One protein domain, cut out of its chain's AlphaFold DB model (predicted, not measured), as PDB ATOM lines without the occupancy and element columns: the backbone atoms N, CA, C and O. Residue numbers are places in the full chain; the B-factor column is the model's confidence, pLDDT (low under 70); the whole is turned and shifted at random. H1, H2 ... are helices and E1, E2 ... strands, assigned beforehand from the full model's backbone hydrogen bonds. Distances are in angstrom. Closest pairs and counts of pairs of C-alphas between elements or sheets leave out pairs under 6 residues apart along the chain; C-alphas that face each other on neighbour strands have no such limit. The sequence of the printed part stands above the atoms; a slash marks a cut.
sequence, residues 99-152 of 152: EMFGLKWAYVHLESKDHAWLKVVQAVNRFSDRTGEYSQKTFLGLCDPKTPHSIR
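AT A GLANCE: This is residues 99 to 152 of the 152 residues of an uncharacterized protein of Ruminococcus flavefaciens (UniProt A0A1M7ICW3). Two strand hairpins, E1 with E2 and E3 with E4, are set end to end in a long thin rod, E2 running on into E3 across a break of two residues; the short helix H1 sits beside that waist, and after E4 the last stretch folds back so that residues 150 to 151 pair with residues 119 to 120 of E2. The printed part has 54 residues, with one named helix and four named strands in the order H1, E1, E2, E3, E4. Each hairpin is an antiparallel sheet of two strands, and the class is mostly strand. The whole is only just loose, close to extended, with a radius of gyration of the C-alphas of 15.1 A and spans of 48 by 19 by 11 A.

HOW THE PARTS SIT: Begin at H1, residues 99 to 102, which is too short for any O i to N i+4 pair; its one O i to N i+3 pair is within hydrogen-bond range. Next look at E1, residues 108 to 112, and E2, residues 115 to 120, an antiparallel hairpin with 172 degrees between its directions; N 109 and O 117 are 2.9 A apart, within hydrogen-bond range. E2 runs on at 24 degrees into E3, residues 123 to 128, and the two meet only through their link. E3 forms the second antiparallel hairpin with E4, residues 138 to 143, at 145 degrees; N 125 and O 141 are within hydrogen-bond range at 2.9 A. Return to H1: its closest C-alpha pair with E3 is Glu 99 and Ala 123, 4.1 A apart. E1 is apart from E3 and E4, and E2 is apart from E4.

IN THESE COORDINATES: Find C-alpha 99 at (199.396, 140.455, 156.385), where H1 begins; it ends at Gly 102. E1 then runs 12.1 A from Val 108 to Ser 112, and E2 runs 16.7 A from His 115 to Val 120. Find C-alpha 123 at (200.103, 144.036, 158.162); from there E3 runs 16.1 A to Ser 128. E4 runs 15.0 A from Thr 138 to C-alpha 143 at (201.515, 149.120, 158.959).

THE WHOLE: Look for the two C-alphas farthest apart at Asp 114 and Gly 132, 49.0 A from each other. The printed part has no cut and ends at Arg 152, the chain's last residue. The links from H1 to E1, E1 to E2 and E2 to E3 are tight, the one from E3 to E4 is short, with 9 residues, and no link is long. In the B-factor column the mean pLDDT of the printed part is 83.9, and residues 146 to 149 are under 70.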
ATOM      1  N   GLU A  99     200.765 140.241 156.885       90.94
ATOM      2  CA  GLU A  99     199.396 140.455 156.385       90.94
ATOM      3  C   GLU A  99     198.412 139.511 157.088       90.94
ATOM      4  O   GLU A  99     197.328 139.918 157.487       90.94
ATOM      5  N   MET A 100     198.824 138.264 157.317       90.94
ATOM      6  CA  MET A 100     198.030 137.263 158.025       90.94
ATOM      7  C   MET A 100     197.801 137.631 159.494       90.94
ATOM      8  O   MET A 100     196.682 137.536 159.984       90.94
ATOM      9  N   PHE A 101     198.830 138.119 160.189       90.00
ATOM     10  CA  PHE A 101     198.677 138.625 161.558       90.00
ATOM     11  C   PHE A 101     197.898 139.944 161.634       90.00
ATOM     12  O   PHE A 101     197.361 140.279 162.685       90.00
ATOM     13  N   GLY A 102     197.845 140.699 160.536       89.69
ATOM     14  CA  GLY A 102     197.027 141.900 160.410       89.69
ATOM     15  C   GLY A 102     195.580 141.627 159.994       89.69
ATOM     16  O   GLY A 102     194.757 142.543 160.056       89.69
ATOM     17  N   LEU A 103     195.244 140.405 159.574       90.94
ATOM     18  CA  LEU A 103     193.916 140.077 159.074       90.94
ATOM     19  C   LEU A 103     192.882 140.163 160.204       90.94
ATOM     20  O   LEU A 103     193.031 139.559 161.264       90.94
ATOM     21  N   LYS A 104     191.814 140.923 159.963       90.81
ATOM     22  CA  LYS A 104     190.663 141.031 160.866       90.81
ATOM     23  C   LYS A 104     189.491 140.260 160.276       90.81
ATOM     24  O   LYS A 104     189.305 140.290 159.062       90.81
ATOM     25  N   TRP A 105     188.655 139.671 161.134       90.50
ATOM     26  CA  TRP A 105     187.425 138.986 160.706       90.50
ATOM     27  C   TRP A 105     186.532 139.893 159.844       90.50
ATOM     28  O   TRP A 105     186.001 139.454 158.839       90.50
ATOM     29  N   ALA A 106     186.458 141.193 160.142       92.12
ATOM     30  CA  ALA A 106     185.686 142.155 159.345       92.12
ATOM     31  C   ALA A 106     186.071 142.227 157.847       92.12
ATOM     32  O   ALA A 106     185.339 142.826 157.066       92.12
ATOM     33  N   TYR A 107     187.215 141.660 157.455       89.88
ATOM     34  CA  TYR A 107     187.726 141.646 156.084       89.88
ATOM     35  C   TYR A 107     187.730 140.258 155.440       89.88
ATOM     36  O   TYR A 107     188.360 140.070 154.398       89.88
ATOM     37  N   VAL A 108     187.075 139.282 156.063       90.69
ATOM     38  CA  VAL A 108     186.904 137.937 155.517       90.69
ATOM     39  C   VAL A 108     185.437 137.783 155.145       90.69
ATOM     40  O   VAL A 108     184.556 137.836 156.004       90.69
ATOM     41  N   HIS A 109     185.186 137.613 153.853       90.25
ATOM     42  CA  HIS A 109     183.849 137.545 153.287       90.25
ATOM     43  C   HIS A 109     183.602 136.121 152.805       90.25
ATOM     44  O   HIS A 109     184.263 135.639 151.889       90.25
ATOM     45  N   LEU A 110     182.668 135.442 153.467       89.38
ATOM     46  CA  LEU A 110     182.242 134.084 153.145       89.38
ATOM     47  C   LEU A 110     180.778 134.152 152.708       89.38
ATOM     48  O   LEU A 110     179.881 134.069 153.543       89.38
ATOM     49  N   GLU A 111     180.534 134.379 151.420       83.56
ATOM     50  CA  GLU A 111     179.168 134.466 150.887       83.56
ATOM     51  C   GLU A 111     178.618 133.073 150.565       83.56
ATOM     52  O   GLU A 111     177.484 132.741 150.905       83.56
ATOM     53  N   SER A 112     179.436 132.222 149.942       80.12
ATOM     54  CA  SER A 112     179.105 130.822 149.669       80.12
ATOM     55  C   SER A 112     180.375 129.973 149.578       80.12
ATOM     56  O   SER A 112     181.485 130.503 149.603       80.12
ATOM     57  N   LYS A 113     180.228 128.646 149.458       71.81
ATOM     58  CA  LYS A 113     181.373 127.725 149.320       71.81
ATOM     59  C   LYS A 113     182.287 128.074 148.139       71.81
ATOM     60  O   LYS A 113     183.488 127.856 148.241       71.81
ATOM     61  N   ASP A 114     181.722 128.658 147.083       77.62
ATOM     62  CA  ASP A 114     182.434 129.020 145.851       77.62
ATOM     63  C   ASP A 114     182.668 130.537 145.722       77.62
ATOM     64  O   ASP A 114     183.245 131.004 144.742       77.62
ATOM     65  N   HIS A 115     182.213 131.321 146.703       81.56
ATOM     66  CA  HIS A 115     182.353 132.774 146.722       81.56
ATOM     67  C   HIS A 115     182.838 133.213 148.103       81.56
ATOM     68  O   HIS A 115     182.071 133.605 148.986       81.56
ATOM     69  N   ALA A 116     184.147 133.079 148.286       86.50
ATOM     70  CA  ALA A 116     184.869 133.532 149.459       86.50
ATOM     71  C   ALA A 116     186.046 134.390 149.006       86.50
ATOM     72  O   ALA A 116     186.787 134.001 148.104       86.50
ATOM     73  N   TRP A 117     186.214 135.546 149.632       89.00
ATOM     74  CA  TRP A 117     187.334 136.438 149.362       89.00
ATOM     75  C   TRP A 117     187.766 137.141 150.642       89.00
ATOM     76  O   TRP A 117     186.996 137.300 151.597       89.00
ATOM     77  N   LEU A 118     189.023 137.568 150.674       90.69
ATOM     78  CA  LEU A 118     189.558 138.341 151.787       90.69
ATOM     79  C   LEU A 118     190.198 139.638 151.312       90.69
ATOM     80  O   LEU A 118     190.759 139.736 150.218       90.69
ATOM     81  N   LYS A 119     190.117 140.659 152.166       90.31
ATOM     82  CA  LYS A 119     190.725 141.967 151.923       90.31
ATOM     83  C   LYS A 119     191.954 142.152 152.799       90.31
ATOM     84  O   LYS A 119     191.863 142.224 154.025       90.31
ATOM     85  N   VAL A 120     193.113 142.315 152.171       89.12
ATOM     86  CA  VAL A 120     194.345 142.659 152.886       89.12
ATOM     87  C   VAL A 120     194.423 144.175 153.041       89.12
ATOM     88  O   VAL A 120     194.678 144.893 152.073       89.12
ATOM     89  N   VAL A 121     194.175 144.653 154.262       88.31
ATOM     90  CA  VAL A 121     194.131 146.090 154.590       88.31
ATOM     91  C   VAL A 121     195.324 146.538 155.432       88.31
ATOM     92  O   VAL A 121     195.742 147.680 155.329       88.31
ATOM     93  N   GLN A 122     195.882 145.652 156.256       89.50
ATOM     94  CA  GLN A 122     196.971 145.978 157.178       89.50
ATOM     95  C   GLN A 122     197.901 144.776 157.356       89.50
ATOM     96  O   GLN A 122     197.511 143.629 157.130       89.50
ATOM     97  N   ALA A 123     199.125 145.043 157.794       90.31
ATOM     98  CA  ALA A 123     200.103 144.036 158.162       90.31
ATOM     99  C   ALA A 123     200.719 144.359 159.527       90.31
ATOM    100  O   ALA A 123     200.962 145.518 159.858       90.31
ATOM    101  N   VAL A 124     201.014 143.325 160.310       92.38
ATOM    102  CA  VAL A 124     201.804 143.442 161.538       92.38
ATOM    103  C   VAL A 124     203.273 143.223 161.199       92.38
ATOM    104  O   VAL A 124     203.644 142.190 160.643       92.38
ATOM    105  N   ASN A 125     204.120 144.176 161.573       90.50
ATOM    106  CA  ASN A 125     205.568 144.085 161.418       90.50
ATOM    107  C   ASN A 125     206.267 144.303 162.762       90.50
ATOM    108  O   ASN A 125     205.726 144.918 163.679       90.50
ATOM    109  N   ARG A 126     207.494 143.792 162.874       90.25
ATOM    110  CA  ARG A 126     208.353 144.024 164.036       90.25
ATOM    111  C   ARG A 126     209.242 145.239 163.787       90.25
ATOM    112  O   ARG A 126     210.004 145.245 162.821       90.25
ATOM    113  N   PHE A 127     209.189 146.212 164.686       89.06
ATOM    114  CA  PHE A 127     209.993 147.430 164.642       89.06
ATOM    115  C   PHE A 127     211.046 147.413 165.741       89.06
ATOM    116  O   PHE A 127     210.808 146.882 166.825       89.06
ATOM    117  N   SER A 128     212.223 147.971 165.457       85.56
ATOM    118  CA  SER A 128     213.224 148.229 166.492       85.56
ATOM    119  C   SER A 128     212.813 149.463 167.278       85.56
ATOM    120  O   SER A 128     212.614 150.514 166.663       85.56
ATOM    121  N   ASP A 129     212.756 149.351 168.600       84.69
ATOM    122  CA  ASP A 129     212.647 150.528 169.450       84.69
ATOM    123  C   ASP A 129     214.003 151.249 169.486       84.69
ATOM    124  O   ASP A 129     215.037 150.659 169.806       84.69
ATOM    125  N   ARG A 130     213.993 152.517 169.076       79.56
ATOM    126  CA  ARG A 130     215.148 153.425 169.119       79.56
ATOM    127  C   ARG A 130     214.889 154.653 169.993       79.56
ATOM    128  O   ARG A 130     215.821 155.427 170.186       79.56
ATOM    129  N   THR A 131     213.661 154.840 170.478       77.12
ATOM    130  CA  THR A 131     213.260 155.957 171.344       77.12
ATOM    131  C   THR A 131     213.387 155.587 172.820       77.12
ATOM    132  O   THR A 131     213.547 156.477 173.648       77.12
ATOM    133  N   GLY A 132     213.399 154.285 173.141       77.00
ATOM    134  CA  GLY A 132     213.508 153.786 174.515       77.00
ATOM    135  C   GLY A 132     212.194 153.880 175.290       77.00
ATOM    136  O   GLY A 132     212.194 153.746 176.510       77.00
ATOM    137  N   GLU A 133     211.082 154.118 174.590       77.25
ATOM    138  CA  GLU A 133     209.739 154.168 175.177       77.25
ATOM    139  C   GLU A 133     209.244 152.781 175.607       77.25
ATOM    140  O   GLU A 133     208.395 152.673 176.492       77.25
ATOM    141  N   TYR A 134     209.778 151.709 175.015       74.75
ATOM    142  CA  TYR A 134     209.398 150.339 175.321       74.75
ATOM    143  C   TYR A 134     210.516 149.613 176.075       74.75
ATOM    144  O   TYR A 134     211.698 149.683 175.750       74.75
ATOM    145  N   SER A 135     210.127 148.793 177.057       73.94
ATOM    146  CA  SER A 135     211.061 147.937 177.809       73.94
ATOM    147  C   SER A 135     211.788 146.904 176.928       73.94
ATOM    148  O   SER A 135     212.789 146.327 177.355       73.94
ATOM    149  N   GLN A 136     211.280 146.630 175.725       81.31
ATOM    150  CA  GLN A 136     211.808 145.628 174.803       81.31
ATOM    151  C   GLN A 136     212.501 146.300 173.617       81.31
ATOM    152  O   GLN A 136     211.986 147.253 173.045       81.31
ATOM    153  N   LYS A 137     213.611 145.713 173.142       84.56
ATOM    154  CA  LYS A 137     214.362 146.203 171.962       84.56
ATOM    155  C   LYS A 137     213.538 146.235 170.669       84.56
ATOM    156  O   LYS A 137     213.946 146.854 169.686       84.56
ATOM    157  N   THR A 138     212.422 145.510 170.629       88.31
ATOM    158  CA  THR A 138     211.517 145.488 169.479       88.31
ATOM    159  C   THR A 138     210.068 145.419 169.923       88.31
ATOM    160  O   THR A 138     209.767 144.698 170.875       88.31
ATOM    161  N   PHE A 139     209.177 146.044 169.160       88.19
ATOM    162  CA  PHE A 139     207.730 145.970 169.350       88.19
ATOM    163  C   PHE A 139     207.025 145.543 168.055       88.19
ATOM    164  O   PHE A 139     207.611 145.574 166.969       88.19
ATOM    165  N   LEU A 140     205.775 145.092 168.172       90.00
ATOM    166  CA  LEU A 140     204.916 144.809 167.022       90.00
ATOM    167  C   LEU A 140     204.066 146.042 166.727       90.00
ATOM    168  O   LEU A 140     203.420 146.569 167.627       90.00
ATOM    169  N   GLY A 141     204.072 146.486 165.475       89.81
ATOM    170  CA  GLY A 141     203.282 147.622 165.011       89.81
ATOM    171  C   GLY A 141     202.457 147.256 163.785       89.81
ATOM    172  O   GLY A 141     202.849 146.395 162.991       89.81
ATOM    173  N   LEU A 142     201.314 147.921 163.636       89.75
ATOM    174  CA  LEU A 142     200.513 147.867 162.419       89.75
ATOM    175  C   LEU A 142     201.109 148.798 161.367       89.75
ATOM    176  O   LEU A 142     201.575 149.892 161.681       89.75
ATOM    177  N   CYS A 143     201.090 148.354 160.120       85.69
ATOM    178  CA  CYS A 143     201.515 149.120 158.959       85.69
ATOM    179  C   CYS A 143     200.638 148.802 157.761       85.69
ATOM    180  O   CYS A 143     200.017 147.737 157.688       85.69
ATOM    181  N   ASP A 144     200.682 149.700 156.788       83.56
ATOM    182  CA  ASP A 144     200.065 149.456 155.499       83.56
ATOM    183  C   ASP A 144     200.763 148.288 154.783       83.56
ATOM    184  O   ASP A 144     201.993 148.122 154.867       83.56
ATOM    185  N   PRO A 145     199.998 147.431 154.089       78.00
ATOM    186  CA  PRO A 145     200.567 146.384 153.268       78.00
ATOM    187  C   PRO A 145     201.390 147.007 152.137       78.00
ATOM    188  O   PRO A 145     201.096 148.087 151.631       78.00
ATOM    189  N   LYS A 146     202.429 146.292 151.690       67.56
ATOM    190  CA  LYS A 146     203.307 146.772 150.604       67.56
ATOM    191  C   LYS A 146     202.554 147.082 149.308       67.56
ATOM    192  O   LYS A 146     203.014 147.896 148.517       67.56
ATOM    193  N   THR A 147     201.447 146.389 149.079       68.75
ATOM    194  CA  THR A 147     200.496 146.658 148.001       68.75
ATOM    195  C   THR A 147     199.247 147.257 148.629       68.75
ATOM    196  O   THR A 147     198.656 146.564 149.458       68.75
ATOM    197  N   PRO A 148     198.844 148.485 148.249       57.06
ATOM    198  CA  PRO A 148     197.892 149.286 149.013       57.06
ATOM    199  C   PRO A 148     196.580 148.557 149.290       57.06
ATOM    200  O   PRO A 148     196.117 148.603 150.419       57.06
ATOM    201  N   HIS A 149     196.044 147.782 148.341       60.22
ATOM    202  CA  HIS A 149     194.887 146.919 148.576       60.22
ATOM    203  C   HIS A 149     194.973 145.669 147.699       60.22
ATOM    204  O   HIS A 149     194.941 145.762 146.475       60.22
ATOM    205  N   SER A 150     195.091 144.497 148.324       73.25
ATOM    206  CA  SER A 150     195.017 143.208 147.630       73.25
ATOM    207  C   SER A 150     193.739 142.499 148.058       73.25
ATOM    208  O   SER A 150     193.529 142.287 149.253       73.25
ATOM    209  N   ILE A 151     192.913 142.125 147.083       78.00
ATOM    210  CA  ILE A 151     191.836 141.146 147.262       78.00
ATOM    211  C   ILE A 151     192.428 139.779 146.917       78.00
ATOM    212  O   ILE A 151     193.216 139.686 145.969       78.00
ATOM    213  N   ARG A 152     192.147 138.770 147.740       77.81
ATOM    214  CA  ARG A 152     192.562 137.379 147.528       77.81
ATOM    215  C   ARG A 152     191.348 136.476 147.526       77.81
ATOM    216  O   ARG A 152     190.402 136.803 148.280       77.81
TER     217      ARG A 152